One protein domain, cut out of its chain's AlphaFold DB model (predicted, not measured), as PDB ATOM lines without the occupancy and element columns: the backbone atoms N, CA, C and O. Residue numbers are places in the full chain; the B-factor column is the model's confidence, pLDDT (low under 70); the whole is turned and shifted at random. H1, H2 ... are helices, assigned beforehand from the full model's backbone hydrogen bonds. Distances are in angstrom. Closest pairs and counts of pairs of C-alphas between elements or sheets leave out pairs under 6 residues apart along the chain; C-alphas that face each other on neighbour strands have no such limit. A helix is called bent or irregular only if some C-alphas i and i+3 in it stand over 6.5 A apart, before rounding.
ATOM      1  N   SER A  43      79.282  18.991 167.890       81.75
ATOM      2  CA  SER A  43      78.237  19.202 168.902       81.75
ATOM      3  C   SER A  43      78.316  20.567 169.595       81.75
ATOM      4  O   SER A  43      77.289  21.062 170.057       81.75
ATOM      5  N   LEU A  44      79.498  21.187 169.647       83.88
ATOM      6  CA  LEU A  44      79.722  22.455 170.344       83.88
ATOM      7  C   LEU A  44      79.398  23.685 169.481       83.88
ATOM      8  O   LEU A  44      79.217  24.782 170.004       83.88
ATOM      9  N   LEU A  45      79.294  23.512 168.163       82.81
ATOM     10  CA  LEU A  45      79.134  24.607 167.208       82.81
ATOM     11  C   LEU A  45      77.703  25.189 167.120       82.81
ATOM     12  O   LEU A  45      77.579  26.411 167.025       82.81
ATOM     13  N   PRO A  46      76.609  24.394 167.174       83.31
ATOM     14  CA  PRO A  46      75.253  24.928 167.052       83.31
ATOM     15  C   PRO A  46      74.903  25.994 168.100       83.31
ATOM     16  O   PRO A  46      74.408  27.039 167.689       83.31
ATOM     17  N   PRO A  47      75.195  25.818 169.409       75.62
ATOM     18  CA  PRO A  47      74.955  26.862 170.408       75.62
ATOM     19  C   PRO A  47      75.633  28.196 170.069       75.62
ATOM     20  O   PRO A  47      75.014  29.247 170.211       75.62
ATOM     21  N   ALA A  48      76.870  28.156 169.567       79.81
ATOM     22  CA  ALA A  48      77.615  29.357 169.192       79.81
ATOM     23  C   ALA A  48      77.031  30.039 167.944       79.81
ATOM     24  O   ALA A  48      76.961  31.263 167.886       79.81
ATOM     25  N   ILE A  49      76.556  29.263 166.963       81.94
ATOM     26  CA  ILE A  49      75.880  29.803 165.772       81.94
ATOM     27  C   ILE A  49      74.518  30.411 166.134       81.94
ATOM     28  O   ILE A  49      74.154  31.442 165.572       81.94
ATOM     29  N   TYR A  50      73.771  29.812 167.069       76.44
ATOM     30  CA  TYR A  50      72.508  30.384 167.547       76.44
ATOM     31  C   TYR A  50      72.729  31.730 168.225       76.44
ATOM     32  O   TYR A  50      72.087  32.711 167.859       76.44
ATOM     33  N   ALA A  51      73.698  31.797 169.132       77.25
ATOM     34  CA  ALA A  51      74.099  33.047 169.752       77.25
ATOM     35  C   ALA A  51      74.560  34.089 168.728       77.25
ATOM     36  O   ALA A  51      74.152  35.243 168.792       77.25
ATOM     37  N   LEU A  52      75.337  33.682 167.722       79.44
ATOM     38  CA  LEU A  52      75.738  34.573 166.636       79.44
ATOM     39  C   LEU A  52      74.528  35.098 165.841       79.44
ATOM     40  O   LEU A  52      74.496  36.275 165.485       79.44
ATOM     41  N   ALA A  53      73.513  34.265 165.593       76.81
ATOM     42  CA  ALA A  53      72.277  34.677 164.922       76.81
ATOM     43  C   ALA A  53      71.474  35.690 165.749       76.81
ATOM     44  O   ALA A  53      70.926  36.633 165.188       76.81
ATOM     45  N   GLU A  54      71.442  35.529 167.074       75.88
ATOM     46  CA  GLU A  54      70.802  36.477 167.997       75.88
ATOM     47  C   GLU A  54      71.502  37.843 168.014       75.88
ATOM     48  O   GLU A  54      70.872  38.860 168.298       75.88
ATOM     49  N   THR A  55      72.799  37.891 167.690       67.38
ATOM     50  CA  THR A  55      73.541  39.157 167.571       67.38
ATOM     51  C   THR A  55      73.354  39.869 166.233       67.38
ATOM     52  O   THR A  55      73.705  41.042 166.125       67.38
ATOM     53  N   ALA A  56      72.798  39.202 165.217       69.75
ATOM     54  CA  ALA A  56      72.519  39.830 163.933       69.75
ATOM     55  C   ALA A  56      71.258  40.706 164.044       69.75
ATOM     56  O   ALA A  56      70.160  40.204 164.280       69.75
ATOM     57  N   ASP A  57      71.402  42.020 163.856       57.84
ATOM     58  CA  ASP A  57      70.265  42.949 163.832       57.84
ATOM     59  C   ASP A  57      69.239  42.520 162.760       57.84
ATOM     60  O   ASP A  57      69.623  42.025 161.695       57.84
ATOM     61  N   ARG A  58      67.942  42.755 163.006       51.19
ATOM     62  CA  ARG A  58      66.809  42.458 162.103       51.19
ATOM     63  C   ARG A  58      66.955  43.115 160.722       51.19
ATOM     64  O   ARG A  58      66.280  42.699 159.781       51.19
ATOM     65  N   ALA A  59      67.819  44.124 160.598       46.62
ATOM     66  CA  ALA A  59      68.174  44.778 159.342       46.62
ATOM     67  C   ALA A  59      69.295  44.073 158.551       46.62
ATOM     68  O   ALA A  59      69.469  44.371 157.370       46.62
ATOM     69  N   THR A  60      70.047  43.144 159.155       53.34
ATOM     70  CA  THR A  60      71.193  42.475 158.521       53.34
ATOM     71  C   THR A  60      70.703  41.513 157.437       53.34
ATOM     72  O   THR A  60      70.039  40.520 157.748       53.34
ATOM     73  N   PRO A  61      71.020  41.740 156.148       58.06
ATOM     74  CA  PRO A  61      70.547  40.854 155.093       58.06
ATOM     75  C   PRO A  61      71.067  39.429 155.301       58.06
ATOM     76  O   PRO A  61      72.267  39.221 155.476       58.06
ATOM     77  N   PHE A  62      70.175  38.439 155.203       58.38
ATOM     78  CA  PHE A  62      70.467  37.005 155.367       58.38
ATOM     79  C   PHE A  62      71.722  36.527 154.606       58.38
ATOM     80  O   PHE A  62      72.440  35.642 155.067       58.38
ATOM     81  N   ARG A  63      72.034  37.158 153.465       59.47
ATOM     82  CA  ARG A  63      73.240  36.890 152.660       59.47
ATOM     83  C   ARG A  63      74.566  37.147 153.393       59.47
ATOM     84  O   ARG A  63      75.561  36.524 153.037       59.47
ATOM     85  N   TYR A  64      74.617  38.059 154.361       66.00
ATOM     86  CA  TYR A  64      75.838  38.339 155.127       66.00
ATOM     87  C   TYR A  64      76.016  37.349 156.270       66.00
ATOM     88  O   TYR A  64      77.107  36.811 156.447       66.00
ATOM     89  N   PHE A  65      74.930  37.041 156.980       74.19
ATOM     90  CA  PHE A  65      74.941  36.022 158.025       74.19
ATOM     91  C   PHE A  65      75.349  34.650 157.468       74.19
ATOM     92  O   PHE A  65      76.207  33.981 158.038       74.19
ATOM     93  N   SER A  66      74.827  34.259 156.300       65.31
ATOM     94  CA  SER A  66      75.207  32.989 155.671       65.31
ATOM     95  C   SER A  66      76.686  32.934 155.272       65.31
ATOM     96  O   SER A  66      77.334  31.911 155.479       65.31
ATOM     97  N   ARG A  67      77.253  34.035 154.760       73.31
ATOM     98  CA  ARG A  67      78.694  34.132 154.465       73.31
ATOM     99  C   ARG A  67      79.548  34.017 155.721       73.31
ATOM    100  O   ARG A  67      80.586  33.368 155.668       73.31
ATOM    101  N   LEU A  68      79.109  34.608 156.830       76.62
ATOM    102  CA  LEU A  68      79.803  34.508 158.111       76.62
ATOM    103  C   LEU A  68      79.824  33.068 158.623       76.62
ATOM    104  O   LEU A  68      80.885  32.554 158.958       76.62
ATOM    105  N   VAL A  69      78.670  32.396 158.617       79.19
ATOM    106  CA  VAL A  69      78.577  30.995 159.045       79.19
ATOM    107  C   VAL A  69      79.458  30.103 158.170       79.19
ATOM    108  O   VAL A  69      80.209  29.295 158.707       79.19
ATOM    109  N   LEU A  70      79.439  30.285 156.844       75.38
ATOM    110  CA  LEU A  70      80.304  29.531 155.928       75.38
ATOM    111  C   LEU A  70      81.795  29.797 156.167       75.38
ATOM    112  O   LEU A  70      82.586  28.859 156.158       75.38
ATOM    113  N   ALA A  71      82.185  31.049 156.423       75.00
ATOM    114  CA  ALA A  71      83.573  31.398 156.726       75.00
ATOM    115  C   ALA A  71      84.073  30.743 158.027       75.00
ATOM    116  O   ALA A  71      85.250  30.412 158.134       75.00
ATOM    117  N   VAL A  72      83.178  30.528 158.997       79.69
ATOM    118  CA  VAL A  72      83.489  29.879 160.280       79.69
ATOM    119  C   VAL A  72      83.526  28.350 160.151       79.69
ATOM    120  O   VAL A  72      84.357  27.704 160.788       79.69
ATOM    121  N   THR A  73      82.649  27.747 159.342       82.75
ATOM    122  CA  THR A  73      82.511  26.280 159.270       82.75
ATOM    123  C   THR A  73      83.388  25.610 158.215       82.75
ATOM    124  O   THR A  73      83.781  24.459 158.399       82.75
ATOM    125  N   GLU A  74      83.739  26.305 157.132       85.25
ATOM    126  CA  GLU A  74      84.517  25.722 156.035       85.25
ATOM    127  C   GLU A  74      85.947  25.307 156.447       85.25
ATOM    128  O   GLU A  74      86.342  24.186 156.114       85.25
ATOM    129  N   PRO A  75      86.712  26.097 157.230       86.06
ATOM    130  CA  PRO A  75      88.026  25.663 157.710       86.06
ATOM    131  C   PRO A  75      87.966  24.412 158.599       86.06
ATOM    132  O   PRO A  75      88.837  23.549 158.500       86.06
ATOM    133  N   LEU A  76      86.920  24.275 159.429       86.19
ATOM    134  CA  LEU A  76      86.711  23.092 160.281       86.19
ATOM    135  C   LEU A  76      86.493  21.838 159.427       86.19
ATOM    136  O   LEU A  76      87.094  20.798 159.684       86.19
ATOM    137  N   ARG A  77      85.682  21.959 158.369       86.56
ATOM    138  CA  ARG A  77      85.407  20.877 157.417       86.56
ATOM    139  C   ARG A  77      86.667  20.444 156.666       86.56
ATOM    140  O   ARG A  77      86.927  19.252 156.533       86.56
ATOM    141  N   GLN A  78      87.458  21.403 156.179       89.62
ATOM    142  CA  GLN A  78      88.712  21.105 155.479       89.62
ATOM    143  C   GLN A  78      89.725  20.415 156.400       89.62
ATOM    144  O   GLN A  78      90.400  19.479 155.972       89.62
ATOM    145  N   LEU A  79      89.791  20.828 157.668       88.88
ATOM    146  CA  LEU A  79      90.651  20.204 158.668       88.88
ATOM    147  C   LEU A  79      90.226  18.757 158.973       88.88
ATOM    148  O   LEU A  79      91.079  17.874 159.027       88.88
ATOM    149  N   GLU A  80      88.924  18.493 159.114       90.00
ATOM    150  CA  GLU A  80      88.387  17.144 159.343       90.00
ATOM    151  C   GLU A  80      88.704  16.184 158.185       90.00
ATOM    152  O   GLU A  80      89.175  15.067 158.408       90.00
ATOM    153  N   GLU A  81      88.530  16.639 156.941       89.88
ATOM    154  CA  GLU A  81      88.869  15.846 155.753       89.88
ATOM    155  C   GLU A  81      90.367  15.524 155.676       89.88
ATOM    156  O   GLU A  81      90.743  14.391 155.362       89.88
ATOM    157  N   LEU A  82      91.230  16.495 155.990       91.81
ATOM    158  CA  LEU A  82      92.679  16.296 156.000       91.81
ATOM    159  C   LEU A  82      93.119  15.323 157.098       91.81
ATOM    160  O   LEU A  82      93.962  14.469 156.835       91.81
ATOM    161  N   VAL A  83      92.535  15.393 158.299       90.06
ATOM    162  CA  VAL A  83      92.831  14.445 159.389       90.06
ATOM    163  C   VAL A  83      92.405  13.024 159.018       90.06
ATOM    164  O   VAL A  83      93.174  12.086 159.235       90.06
ATOM    165  N   ALA A  84      91.233  12.847 158.403       87.19
ATOM    166  CA  ALA A  84      90.771  11.531 157.961       87.19
ATOM    167  C   ALA A  84      91.698  10.916 156.895       87.19
ATOM    168  O   ALA A  84      91.989   9.715 156.920       87.19
ATOM    169  N   LEU A  85      92.202  11.735 155.965       89.38
ATOM    170  CA  LEU A  85      93.206  11.298 154.996       89.38
ATOM    171  C   LEU A  85      94.550  10.997 155.669       89.38
ATOM    172  O   LEU A  85      95.178   9.988 155.350       89.38
ATOM    173  N   ALA A  86      94.970  11.819 156.629       88.25
ATOM    174  CA  ALA A  86      96.196  11.610 157.387       88.25
ATOM    175  C   ALA A  86      96.160  10.289 158.163       88.25
ATOM    176  O   ALA A  86      97.124   9.529 158.110       88.25
ATOM    177  N   GLU A  87      95.042   9.946 158.805       89.12
ATOM    178  CA  GLU A  87      94.885   8.669 159.513       89.12
ATOM    179  C   GLU A  87      95.075   7.475 158.572       89.12
ATOM    180  O   GLU A  87      95.794   6.520 158.881       89.12
ATOM    181  N   ARG A  88      94.492   7.544 157.374       88.81
ATOM    182  CA  ARG A  88      94.675   6.511 156.348       88.81
ATOM    183  C   ARG A  88      96.123   6.442 155.861       88.81
ATOM    184  O   ARG A  88      96.680   5.346 155.788       88.81
ATOM    185  N   ALA A  89      96.750   7.586 155.597       87.81
ATOM    186  CA  ALA A  89      98.145   7.658 155.167       87.81
ATOM    187  C   ALA A  89      99.106   7.100 156.237       87.81
ATOM    188  O   ALA A  89     100.015   6.331 155.917       87.81
ATOM    189  N   ALA A  90      98.869   7.391 157.521       86.12
ATOM    190  CA  ALA A  90      99.633   6.833 158.640       86.12
ATOM    191  C   ALA A  90      99.514   5.304 158.734       86.12
ATOM    192  O   ALA A  90     100.471   4.626 159.115       86.12
ATOM    193  N   ASN A  91      98.366   4.760 158.324       87.88
ATOM    194  CA  ASN A  91      98.104   3.326 158.239       87.88
ATOM    195  C   ASN A  91      98.622   2.674 156.936       87.88
ATOM    196  O   ASN A  91      98.390   1.484 156.716       87.88
ATOM    197  N   GLY A  92      99.367   3.413 156.105       88.25
ATOM    198  CA  GLY A  92     100.056   2.899 154.917       88.25
ATOM    199  C   GLY A  92      99.271   3.003 153.607       88.25
ATOM    200  O   GLY A  92      99.680   2.397 152.619       88.25
ATOM    201  N   ASP A  93      98.165   3.749 153.577       89.12
ATOM    202  CA  ASP A  93      97.405   4.022 152.354       89.12
ATOM    203  C   ASP A  93      98.103   5.101 151.510       89.12
ATOM    204  O   ASP A  93      98.044   6.294 151.818       89.12
ATOM    205  N   THR A  94      98.779   4.687 150.438       86.38
ATOM    206  CA  THR A  94      99.508   5.602 149.547       86.38
ATOM    207  C   THR A  94      98.577   6.550 148.793       86.38
ATOM    208  O   THR A  94      98.928   7.710 148.604       86.38
ATOM    209  N   GLY A  95      97.364   6.105 148.437       86.31
ATOM    210  CA  GLY A  95      96.375   6.950 147.761       86.31
ATOM    211  C   GLY A  95      95.816   8.045 148.672       86.31
ATOM    212  O   GLY A  95      95.482   9.133 148.207       86.31
ATOM    213  N   ALA A  96      95.762   7.799 149.984       87.44
ATOM    214  CA  ALA A  96      95.456   8.846 150.954       87.44
ATOM    215  C   ALA A  96      96.579   9.893 151.049       87.44
ATOM    216  O   ALA A  96      96.282  11.075 151.201       87.44
ATOM    217  N   GLY A  97      97.845   9.481 150.899       89.12
ATOM    218  CA  GLY A  97      98.991  10.392 150.801       89.12
ATOM    219  C   GLY A  97      98.870  11.354 149.615       89.12
ATOM    220  O   GLY A  97      98.926  12.567 149.812       89.12
ATOM    221  N   ASP A  98      98.595  10.828 148.419       85.62
ATOM    222  CA  ASP A  98      98.357  11.643 147.216       85.62
ATOM    223  C   ASP A  98      97.145  12.576 147.390       85.62
ATOM    224  O   ASP A  98      97.161  13.737 146.971       85.62
ATOM    225  N   GLY A  99      96.103  12.087 148.073       87.69
ATOM    226  CA  GLY A  99      94.924  12.871 148.432       87.69
ATOM    227  C   GLY A  99      95.238  14.070 149.333       87.69
ATOM    228  O   GLY A  99      94.679  15.144 149.113       87.69
ATOM    229  N   ILE A 100      96.140  13.922 150.313       89.88
ATOM    230  CA  ILE A 100      96.588  15.033 151.175       89.88
ATOM    231  C   ILE A 100      97.329  16.074 150.341       89.88
ATOM    232  O   ILE A 100      96.979  17.251 150.415       89.88
ATOM    233  N   CYS A 101      98.294  15.654 149.518       88.69
ATOM    234  CA  CYS A 101      99.074  16.561 148.671       88.69
ATOM    235  C   CYS A 101      98.164  17.370 147.737       88.69
ATOM    236  O   CYS A 101      98.172  18.600 147.773       88.69
ATOM    237  N   SER A 102      97.298  16.686 146.979       88.56
ATOM    238  CA  SER A 102      96.370  17.333 146.044       88.56
ATOM    239  C   SER A 102      95.415  18.296 146.751       88.56
ATOM    240  O   SER A 102      95.092  19.366 146.229       88.56
ATOM    241  N   ARG A 103      94.959  17.946 147.961       88.62
ATOM    242  CA  ARG A 103      94.024  18.789 148.700       88.62
ATOM    243  C   ARG A 103      94.699  20.013 149.303       88.62
ATOM    244  O   ARG A 103      94.111  21.088 149.239       88.62
ATOM    245  N   LEU A 104      95.909  19.877 149.843       89.50
ATOM    246  CA  LEU A 104      96.684  21.014 150.342       89.50
ATOM    247  C   LEU A 104      97.037  21.982 149.212       89.50
ATOM    248  O   LEU A 104      96.877  23.184 149.389       89.50
ATOM    249  N   GLU A 105      97.397  21.480 148.029       87.12
ATOM    250  CA  GLU A 105      97.604  22.312 146.837       87.12
ATOM    251  C   GLU A 105      96.326  23.041 146.405       87.12
ATOM    252  O   GLU A 105      96.362  24.238 146.124       87.12
ATOM    253  N   ALA A 106      95.175  22.360 146.403       84.94
ATOM    254  CA  ALA A 106      93.895  22.980 146.065       84.94
ATOM    255  C   ALA A 106      93.489  24.068 147.076       84.94
ATOM    256  O   ALA A 106      92.974  25.117 146.683       84.94
ATOM    257  N   ILE A 107      93.739  23.840 148.369       84.06
ATOM    258  CA  ILE A 107      93.460  24.817 149.427       84.06
ATOM    259  C   ILE A 107      94.404  26.014 149.288       84.06
ATOM    260  O   ILE A 107      93.922  27.147 149.250       84.06
ATOM    261  N   ALA A 108      95.705  25.781 149.100       82.56
ATOM    262  CA  ALA A 108      96.697  26.827 148.859       82.56
ATOM    263  C   ALA A 108      96.366  27.662 147.606       82.56
ATOM    264  O   ALA A 108      96.428  28.890 147.639       82.56
ATOM    265  N   ALA A 109      95.916  27.022 146.521       80.56
ATOM    266  CA  ALA A 109      95.475  27.713 145.309       80.56
ATOM    267  C   ALA A 109      94.198  28.545 145.535       80.56
ATOM    268  O   ALA A 109      94.060  29.639 144.987       80.56
ATOM    269  N   SER A 110      93.269  28.055 146.365       71.25
ATOM    270  CA  SER A 110      92.038  28.776 146.720       71.25
ATOM    271  C   SER A 110      92.281  29.957 147.668       71.25
ATOM    272  O   SER A 110      91.561  30.956 147.602       71.25
ATOM    273  N   ALA A 111      93.337  29.891 148.489       62.09
ATOM    274  CA  ALA A 111      93.762  30.979 149.367       62.09
ATOM    275  C   ALA A 111      94.237  32.216 148.582       62.09
ATOM    276  O   ALA A 111      94.161  33.329 149.096       62.09
ATOM    277  N   GLY A 112      94.607  32.049 147.304       48.56
ATOM    278  CA  GLY A 112      94.879  33.137 146.359       48.56
ATOM    279  C   GLY A 112      93.658  33.982 145.959       48.56
ATOM    280  O   GLY A 112      93.809  34.949 145.213       48.56
ATOM    281  N   GLN A 113      92.446  33.669 146.442       48.59
ATOM    282  CA  GLN A 113      91.286  34.558 146.318       48.59
ATOM    283  C   GLN A 113      91.268  35.637 147.426       48.59
ATOM    284  O   GLN A 113      91.569  35.351 148.587       48.59
ATOM    285  N   PRO A 114      90.861  36.888 147.117       43.28
ATOM    286  CA  PRO A 114      91.151  38.080 147.930       43.28
ATOM    287  C   PRO A 114      90.554  38.119 149.350       43.28
ATOM    288  O   PRO A 114      90.887  39.027 150.106       43.28
ATOM    289  N   ALA A 115      89.685  37.180 149.738       42.06
ATOM    290  CA  ALA A 115      89.122  37.110 151.090       42.06
ATOM    291  C   ALA A 115      90.007  36.323 152.078       42.06
ATOM    292  O   ALA A 115      90.141  36.737 153.226       42.06
ATOM    293  N   LEU A 116      90.646  35.233 151.632       40.03
ATOM    294  CA  LEU A 116      91.530  34.402 152.462       40.03
ATOM    295  C   LEU A 116      92.964  34.946 152.485       40.03
ATOM    296  O   LEU A 116      93.554  35.015 153.558       40.03
ATOM    297  N   ALA A 117      93.465  35.468 151.359       43.19
ATOM    298  CA  ALA A 117      94.759  36.158 151.300       43.19
ATOM    299  C   ALA A 117      94.845  37.370 152.253       43.19
ATOM    300  O   ALA A 117      95.903  37.652 152.803       43.19
ATOM    301  N   VAL A 153      88.462  21.940 168.669       87.50
ATOM    302  CA  VAL A 153      89.470  21.271 167.840       87.50
ATOM    303  C   VAL A 153      90.351  20.401 168.733       87.50
ATOM    304  O   VAL A 153      90.907  20.898 169.720       87.50
ATOM    305  N   ASP A 154      90.506  19.122 168.390       87.31
ATOM    306  CA  ASP A 154      91.451  18.236 169.069       87.31
ATOM    307  C   ASP A 154      92.881  18.526 168.590       87.31
ATOM    308  O   ASP A 154      93.276  18.229 167.459       87.31
ATOM    309  N   GLN A 155      93.688  19.106 169.480       85.06
ATOM    310  CA  GLN A 155      95.078  19.463 169.197       85.06
ATOM    311  C   GLN A 155      95.948  18.246 168.844       85.06
ATOM    312  O   GLN A 155      96.927  18.391 168.110       85.06
ATOM    313  N   ARG A 156      95.597  17.041 169.318       82.88
ATOM    314  CA  ARG A 156      96.330  15.807 168.995       82.88
ATOM    315  C   ARG A 156      96.147  15.428 167.530       82.88
ATOM    316  O   ARG A 156      97.126  15.073 166.875       82.88
ATOM    317  N   ALA A 157      94.928  15.557 167.012       82.25
ATOM    318  CA  ALA A 157      94.614  15.263 165.619       82.25
ATOM    319  C   ALA A 157      95.317  16.239 164.659       82.25
ATOM    320  O   ALA A 157      95.890  15.821 163.653       82.25
ATOM    321  N   VAL A 158      95.364  17.530 165.009       85.19
ATOM    322  CA  VAL A 158      96.099  18.545 164.231       85.19
ATOM    323  C   VAL A 158      97.610  18.306 164.282       85.19
ATOM    324  O   VAL A 158      98.281  18.379 163.254       85.19
ATOM    325  N   GLY A 159      98.154  17.959 165.453       79.25
ATOM    326  CA  GLY A 159      99.565  17.596 165.597       79.25
ATOM    327  C   GLY A 159      99.948  16.372 164.759       79.25
ATOM    328  O   GLY A 159     100.989  16.376 164.102       79.25
ATOM    329  N   ALA A 160      99.084  15.353 164.719       83.38
ATOM    330  CA  ALA A 160      99.273  14.179 163.871       83.38
ATOM    331  C   ALA A 160      99.235  14.538 162.376       83.38
ATOM    332  O   ALA A 160     100.110  14.106 161.623       83.38
ATOM    333  N   LEU A 161      98.281  15.380 161.956       89.00
ATOM    334  CA  LEU A 161      98.205  15.886 160.585       89.00
ATOM    335  C   LEU A 161      99.498  16.609 160.182       89.00
ATOM    336  O   LEU A 161     100.075  16.268 159.155       89.00
ATOM    337  N   LEU A 162     100.010  17.527 161.010       87.50
ATOM    338  CA  LEU A 162     101.263  18.247 160.739       87.50
ATOM    339  C   LEU A 162     102.461  17.301 160.569       87.50
ATOM    340  O   LEU A 162     103.255  17.472 159.644       87.50
ATOM    341  N   GLN A 163     102.582  16.280 161.422       86.50
ATOM    342  CA  GLN A 163     103.658  15.288 161.322       86.50
ATOM    343  C   GLN A 163     103.576  14.474 160.024       86.50
ATOM    344  O   GLN A 163     104.598  14.191 159.397       86.50
ATOM    345  N   ILE A 164     102.365  14.105 159.604       89.19
ATOM    346  CA  ILE A 164     102.141  13.320 158.385       89.19
ATOM    347  C   ILE A 164     102.377  14.173 157.146       89.19
ATOM    348  O   ILE A 164     103.083  13.731 156.243       89.19
ATOM    349  N   THR A 165     101.884  15.409 157.130       88.88
ATOM    350  CA  THR A 165     102.180  16.382 156.076       88.88
ATOM    351  C   THR A 165     103.687  16.610 155.954       88.88
ATOM    352  O   THR A 165     104.221  16.532 154.848       88.88
ATOM    353  N   ALA A 166     104.402  16.783 157.072       85.31
ATOM    354  CA  ALA A 166     105.853  16.946 157.055       85.31
ATOM    355  C   ALA A 166     106.578  15.726 156.475       85.31
ATOM    356  O   ALA A 166     107.506  15.858 155.675       85.31
ATOM    357  N   ARG A 167     106.123  14.522 156.837       89.94
ATOM    358  CA  ARG A 167     106.677  13.269 156.320       89.94
ATOM    359  C   ARG A 167     106.428  13.090 154.823       89.94
ATOM    360  O   ARG A 167     107.323  12.617 154.130       89.94
ATOM    361  N   LEU A 168     105.235  13.434 154.336       89.19
ATOM    362  CA  LEU A 168     104.861  13.290 152.926       89.19
ATOM    363  C   LEU A 168     105.597  14.295 152.032       89.19
ATOM    364  O   LEU A 168     106.087  13.918 150.972       89.19
ATOM    365  N   HIS A 169     105.743  15.546 152.480       87.50
ATOM    366  CA  HIS A 169     106.387  16.604 151.694       87.50
ATOM    367  C   HIS A 169     107.902  16.722 151.911       87.50
ATOM    368  O   HIS A 169     108.570  17.425 151.153       87.50
ATOM    369  N   GLY A 170     108.483  16.014 152.887       83.25
ATOM    370  CA  GLY A 170     109.921  16.066 153.181       83.25
ATOM    371  C   GLY A 170     110.833  15.667 152.011       83.25
ATOM    372  O   GLY A 170     111.989  16.079 151.977       83.25
ATOM    373  N   GLY A 171     110.322  14.909 151.031       79.12
ATOM    374  CA  GLY A 171     111.042  14.546 149.802       79.12
ATOM    375  C   GLY A 171     110.820  15.487 148.609       79.12
ATOM    376  O   GLY A 171     111.501  15.336 147.598       79.12
ATOM    377  N   CYS A 172     109.896  16.448 148.704       78.31
ATOM    378  CA  CYS A 172     109.405  17.250 147.572       78.31
ATOM    379  C   CYS A 172     110.066  18.641 147.449       78.31
ATOM    380  O   CYS A 172     109.637  19.459 146.636       78.31
ATOM    381  N   GLY A 173     111.104  18.919 148.246       79.19
ATOM    382  CA  GLY A 173     111.773  20.222 148.330       79.19
ATOM    383  C   GLY A 173     111.201  21.126 149.431       79.19
ATOM    384  O   GLY A 173     110.030  21.023 149.800       79.19
ATOM    385  N   THR A 174     112.035  22.024 149.967       79.75
ATOM    386  CA  THR A 174     111.701  22.877 151.127       79.75
ATOM    387  C   THR A 174     110.483  23.764 150.881       79.75
ATOM    388  O   THR A 174     109.631  23.870 151.753       79.75
ATOM    389  N   GLN A 175     110.326  24.308 149.671       82.00
ATOM    390  CA  GLN A 175     109.205  25.188 149.322       82.00
ATOM    391  C   GLN A 175     107.838  24.477 149.341       82.00
ATOM    392  O   GLN A 175     106.849  25.050 149.792       82.00
ATOM    393  N   SER A 176     107.767  23.220 148.880       82.50
ATOM    394  CA  SER A 176     106.526  22.427 148.913       82.50
ATOM    395  C   SER A 176     106.142  22.075 150.352       82.50
ATOM    396  O   SER A 176     104.981  22.205 150.736       82.50
ATOM    397  N   LEU A 177     107.133  21.695 151.165       85.44
ATOM    398  CA  LEU A 177     106.951  21.412 152.585       85.44
ATOM    399  C   LEU A 177     106.490  22.653 153.363       85.44
ATOM    400  O   LEU A 177     105.518  22.572 154.112       85.44
ATOM    401  N   GLU A 178     107.142  23.797 153.162       79.62
ATOM    402  CA  GLU A 178     106.774  25.069 153.794       79.62
ATOM    403  C   GLU A 178     105.357  25.498 153.404       79.62
ATOM    404  O   GLU A 178     104.561  25.828 154.280       79.62
ATOM    405  N   SER A 179     104.993  25.406 152.119       83.31
ATOM    406  CA  SER A 179     103.642  25.735 151.646       83.31
ATOM    407  C   SER A 179     102.572  24.810 152.237       83.31
ATOM    408  O   SER A 179     101.489  25.267 152.613       83.31
ATOM    409  N   ALA A 180     102.850  23.510 152.331       82.94
ATOM    410  CA  ALA A 180     101.923  22.529 152.886       82.94
ATOM    411  C   ALA A 180     101.722  22.729 154.399       82.94
ATOM    412  O   ALA A 180     100.586  22.735 154.880       82.94
ATOM    413  N   LEU A 181     102.806  22.962 155.148       82.56
ATOM    414  CA  LEU A 181     102.744  23.254 156.583       82.56
ATOM    415  C   LEU A 181     102.076  24.602 156.866       82.56
ATOM    416  O   LEU A 181     101.259  24.685 157.785       82.56
ATOM    417  N   ALA A 182     102.355  25.628 156.057       78.94
ATOM    418  CA  ALA A 182     101.678  26.918 156.141       78.94
ATOM    419  C   ALA A 182     100.169  26.771 155.898       78.94
ATOM    420  O   ALA A 182      99.378  27.335 156.643       78.94
ATOM    421  N   THR A 183      99.754  25.932 154.943       84.75
ATOM    422  CA  THR A 183      98.332  25.680 154.656       84.75
ATOM    423  C   THR A 183      97.617  24.995 155.825       84.75
ATOM    424  O   THR A 183      96.547  25.440 156.243       84.75
ATOM    425  N   VAL A 184      98.204  23.939 156.404       84.31
ATOM    426  CA  VAL A 184      97.624  23.262 157.583       84.31
ATOM    427  C   VAL A 184      97.571  24.208 158.787       84.31
ATOM    428  O   VAL A 184      96.569  24.248 159.500       84.31
ATOM    429  N   THR A 185      98.622  25.005 158.990       78.00
ATOM    430  CA  THR A 185      98.689  25.986 160.083       78.00
ATOM    431  C   THR A 185      97.680  27.116 159.881       78.00
ATOM    432  O   THR A 185      97.010  27.506 160.832       78.00
ATOM    433  N   GLY A 186      97.492  27.584 158.645       77.31
ATOM    434  CA  GLY A 186      96.486  28.578 158.277       77.31
ATOM    435  C   GLY A 186      95.059  28.081 158.506       77.31
ATOM    436  O   GLY A 186      94.233  28.815 159.043       77.31
ATOM    437  N   LEU A 187      94.771  26.809 158.207       81.62
ATOM    438  CA  LEU A 187      93.483  26.191 158.542       81.62
ATOM    439  C   LEU A 187      93.278  26.087 160.052       81.62
ATOM    440  O   LEU A 187      92.219  26.463 160.545       81.62
ATOM    441  N   ALA A 188      94.287  25.629 160.795       79.50
ATOM    442  CA  ALA A 188      94.226  25.566 162.255       79.50
ATOM    443  C   ALA A 188      94.066  26.962 162.894       79.50
ATOM    444  O   ALA A 188      93.366  27.125 163.891       79.50
ATOM    445  N   ALA A 189      94.664  27.995 162.298       76.31
ATOM    446  CA  ALA A 189      94.468  29.377 162.712       76.31
ATOM    447  C   ALA A 189      93.054  29.873 162.366       76.31
ATOM    448  O   ALA A 189      92.409  30.505 163.199       76.31
ATOM    449  N   ALA A 190      92.516  29.545 161.191       75.31
ATOM    450  CA  ALA A 190      91.160  29.928 160.798       75.31
ATOM    451  C   ALA A 190      90.080  29.250 161.664       75.31
ATOM    452  O   ALA A 190      89.077  29.877 162.005       75.31
ATOM    453  N   THR A 191      90.298  28.006 162.107       81.38
ATOM    454  CA  THR A 191      89.389  27.324 163.046       81.38
ATOM    455  C   THR A 191      89.412  27.928 164.450       81.38
ATOM    456  O   THR A 191      88.441  27.764 165.193       81.38
ATOM    457  N   SER A 192      90.447  28.704 164.806       78.44
ATOM    458  CA  SER A 192      90.499  29.431 166.083       78.44
ATOM    459  C   SER A 192      89.385  30.475 166.219       78.44
ATOM    460  O   SER A 192      88.935  30.729 167.333       78.44
ATOM    461  N   LEU A 193      88.868  31.006 165.101       82.00
ATOM    462  CA  LEU A 193      87.694  31.881 165.092       82.00
ATOM    463  C   LEU A 193      86.450  31.135 165.594       82.00
ATOM    464  O   LEU A 193      85.750  31.605 166.487       82.00
ATOM    465  N   ALA A 194      86.202  29.940 165.054       84.69
ATOM    466  CA  ALA A 194      85.098  29.091 165.489       84.69
ATOM    467  C   ALA A 194      85.273  28.648 166.949       84.69
ATOM    468  O   ALA A 194      84.320  28.670 167.724       84.69
ATOM    469  N   ALA A 195      86.499  28.294 167.340       86.12
ATOM    470  CA  ALA A 195      86.811  27.905 168.710       86.12
ATOM    471  C   ALA A 195      86.628  29.073 169.694       86.12
ATOM    472  O   ALA A 195      86.124  28.866 170.794       86.12
ATOM    473  N   GLY A 196      86.978  30.297 169.290       86.62
ATOM    474  CA  GLY A 196      86.751  31.519 170.058       86.62
ATOM    475  C   GLY A 196      85.266  31.813 170.264       86.62
ATOM    476  O   GLY A 196      84.860  32.112 171.383       86.62
ATOM    477  N   LEU A 197      84.440  31.628 169.227       87.88
ATOM    478  CA  LEU A 197      82.980  31.752 169.324       87.88
ATOM    479  C   LEU A 197      82.363  30.689 170.238       87.88
ATOM    480  O   LEU A 197      81.506  31.006 171.057       87.88
ATOM    481  N   VAL A 198      82.811  29.436 170.129       88.56
ATOM    482  CA  VAL A 198      82.357  28.347 171.006       88.56
ATOM    483  C   VAL A 198      82.755  28.605 172.455       88.56
ATOM    484  O   VAL A 198      81.913  28.478 173.340       88.56
ATOM    485  N   ARG A 199      83.995  29.039 172.700       90.31
ATOM    486  CA  ARG A 199      84.464  29.394 174.043       90.31
ATOM    487  C   ARG A 199      83.676  30.569 174.615       90.31
ATOM    488  O   ARG A 199      83.217  30.493 175.746       90.31
ATOM    489  N   ALA A 200      83.472  31.626 173.830       88.50
ATOM    490  CA  ALA A 200      82.659  32.766 174.241       88.50
ATOM    491  C   ALA A 200      81.234  32.324 174.612       88.50
ATOM    492  O   ALA A 200      80.736  32.679 175.677       88.50
ATOM    493  N   GLN A 201      80.624  31.460 173.795       92.62
ATOM    494  CA  GLN A 201      79.308  30.899 174.082       92.62
ATOM    495  C   GLN A 201      79.283  30.067 175.371       92.62
ATOM    496  O   GLN A 201      78.334  30.175 176.144       92.62
ATOM    497  N   GLN A 202      80.297  29.233 175.605       89.38
ATOM    498  CA  GLN A 202      80.405  28.415 176.816       89.38
ATOM    499  C   GLN A 202      80.617  29.269 178.074       89.38
ATOM    500  O   GLN A 202      80.097  28.921 179.130       89.38
ATOM    501  N   GLN A 203      81.342  30.386 177.960       89.00
ATOM    502  CA  GLN A 203      81.711  31.241 179.092       89.00
ATOM    503  C   GLN A 203      80.638  32.271 179.468       89.00
ATOM    504  O   GLN A 203      80.541  32.634 180.637       89.00
ATOM    505  N   GLY A 204      79.826  32.742 178.518       86.50
ATOM    506  CA  GLY A 204      78.853  33.804 178.806       86.50
ATOM    507  C   GLY A 204      77.693  33.929 177.820       86.50
ATOM    508  O   GLY A 204      77.096  34.999 177.718       86.50
ATOM    509  N   GLY A 205      77.365  32.865 177.081       89.25
ATOM    510  CA  GLY A 205      76.211  32.851 176.182       89.25
ATOM    511  C   GLY A 205      76.298  33.878 175.046       89.25
ATOM    512  O   GLY A 205      77.384  34.232 174.577       89.25
ATOM    513  N   SER A 206      75.141  34.365 174.586       81.38
ATOM    514  CA  SER A 206      75.063  35.231 173.404       81.38
ATOM    515  C   SER A 206      75.663  36.621 173.595       81.38
ATOM    516  O   SER A 206      76.150  37.212 172.629       81.38
ATOM    517  N   GLU A 207      75.721  37.118 174.830       81.81
ATOM    518  CA  GLU A 207      76.387  38.378 175.162       81.81
ATOM    519  C   GLU A 207      77.912  38.258 175.024       81.81
ATOM    520  O   GLU A 207      78.529  39.053 174.320       81.81
ATOM    521  N   ALA A 208      78.515  37.188 175.548       86.75
ATOM    522  CA  ALA A 208      79.946  36.945 175.368       86.75
ATOM    523  C   ALA A 208      80.326  36.691 173.897       86.75
ATOM    524  O   ALA A 208      81.401  37.107 173.455       86.75
ATOM    525  N   VAL A 209      79.448  36.052 173.109       85.62
ATOM    526  CA  VAL A 209      79.626  35.917 171.649       85.62
ATOM    527  C   VAL A 209      79.603  37.285 170.966       85.62
ATOM    528  O   VAL A 209      80.461  37.553 170.120       85.62
ATOM    529  N   ARG A 210      78.681  38.175 171.357       84.00
ATOM    530  CA  ARG A 210      78.630  39.564 170.874       84.00
ATOM    531  C   ARG A 210      79.924  40.309 171.189       84.00
ATOM    532  O   ARG A 210      80.511  40.909 170.294       84.00
ATOM    533  N   ASP A 211      80.408  40.225 172.423       83.81
ATOM    534  CA  ASP A 211      81.647  40.880 172.854       83.81
ATOM    535  C   ASP A 211      82.877  40.322 172.139       83.81
ATOM    536  O   ASP A 211      83.814  41.052 171.804       83.81
ATOM    537  N   HIS A 212      82.894  39.016 171.870       88.75
ATOM    538  CA  HIS A 212      83.952  38.393 171.089       88.75
ATOM    539  C   HIS A 212      83.949  38.886 169.637       88.75
ATOM    540  O   HIS A 212      85.000  39.268 169.124       88.75
ATOM    541  N   MET A 213      82.779  38.966 168.998       83.38
ATOM    542  CA  MET A 213      82.632  39.518 167.646       83.38
ATOM    543  C   MET A 213      83.014  41.000 167.573       83.38
ATOM    544  O   MET A 213      83.696  41.405 166.633       83.38
ATOM    545  N   THR A 214      82.645  41.795 168.580       81.75
ATOM    546  CA  THR A 214      83.027  43.212 168.681       81.75
ATOM    547  C   THR A 214      84.543  43.372 168.801       81.75
ATOM    548  O   THR A 214      85.122  44.202 168.103       81.75
ATOM    549  N   ARG A 215      85.212  42.538 169.612       83.31
ATOM    550  CA  ARG A 215      86.683  42.517 169.709       83.31
ATOM    551  C   ARG A 215      87.340  42.137 168.385       83.31
ATOM    552  O   ARG A 215      88.214  42.853 167.917       83.31
ATOM    553  N   LEU A 216      86.862  41.086 167.720       81.00
ATOM    554  CA  LEU A 216      87.374  40.680 166.406       81.00
ATOM    555  C   LEU A 216      87.181  41.760 165.329       81.00
ATOM    556  O   LEU A 216      88.017  41.895 164.433       81.00
ATOM    557  N   ALA A 217      86.089  42.526 165.401       76.62
ATOM    558  CA  ALA A 217      85.867  43.679 164.537       76.62
ATOM    559  C   ALA A 217      86.843  44.825 164.849       76.62
ATOM    560  O   ALA A 217      87.432  45.374 163.919       76.62
ATOM    561  N   ALA A 218      87.043  45.150 166.131       74.00
ATOM    562  CA  ALA A 218      87.970  46.189 166.587       74.00
ATOM    563  C   ALA A 218      89.432  45.868 166.233       74.00
ATOM    564  O   ALA A 218      90.165  46.750 165.793       74.00
ATOM    565  N   ASP A 219      89.814  44.592 166.310       75.81
ATOM    566  CA  ASP A 219      91.139  44.090 165.932       75.81
ATOM    567  C   ASP A 219      91.337  44.010 164.403       75.81
ATOM    568  O   ASP A 219      92.347  43.498 163.921       75.81
TER     569      ASP A 219
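Overview. This is residues 43 to 117 and 153 to 219 of the 938 residues of an uncharacterized protein of Xanthomonadaceae bacterium (UniProt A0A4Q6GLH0). Two layers of helices lie face to face, H1, H2 and H3 in one, H4 and H5 in the other; the long H2 and H5a cross as an X in the middle. H1 and H3 fold back at the two ends of H2, H4 and H5b at the two ends of H5a. The printed part has 142 residues with five named helices, H1 to H5 in order, and no named strand: all helix, mostly crossed packing, few touching pairs being at a shallow tilt. It is only just compact, close to loose, radius of gyration of the C-alphas 17.2 A, spans 52 by 30 by 24 A.

Along the chain. Find C-alpha 43 at (78.237, 19.202, 168.902), where H1 begins; it runs to residue 55 and is only just irregular, C-alphas 43 and 46 being 6.7 A apart. H2, residues 62 to 90, is one helix by its hydrogen bonds but bent, C-alphas 72 and 75 being 6.7 A apart, with arms H2a, 62 to 72, and H2b, 75 to 90. H3 covers 94 to 111, 26.0 A, and H4 155 to 169, 21.0 A. H5, 174 to 218, also one helix by its hydrogen bonds, is bent, C-alphas 203 and 206 being 9.6 A apart: H5a, 174 to 203, spans 41.8 A, and H5b, 206 to 218, ends at C-alpha 218, (87.970, 46.189, 166.587).

Arrangement. Start at the hub, H5: Leu 187 of H5a and Pro 75 of H2b have the closest C-alphas, 5.5 A, at a steep tilt of 53 degrees. H4 and H5a form a hairpin, closest C-alphas His 169 and Leu 177, 4.9 A; H2b and H3 form another, Ala 89 and Ala 96, 5.1 A. H1 touches H5b with residues 206 to 210 of H5b alone, C-alphas Ala 51 and Ser 206 closest, 4.4 A. In H2a, H2b, H3, H4 and H5b every O i to N i+4 pair is within hydrogen-bond range; in H1 7 of 9, in H5a 24 of 26.

Size, cuts and confidence. The C-alphas of Arg 58 and Gly 171 are farthest apart, 53.7 A. Residues 118 to 152 are not printed, a gap of 22.9 A between C-alphas 117 and 153. Of the links printed whole, none is long. Look for pLDDT under 70 at residues 55 to 64, 66 and 111 to 117.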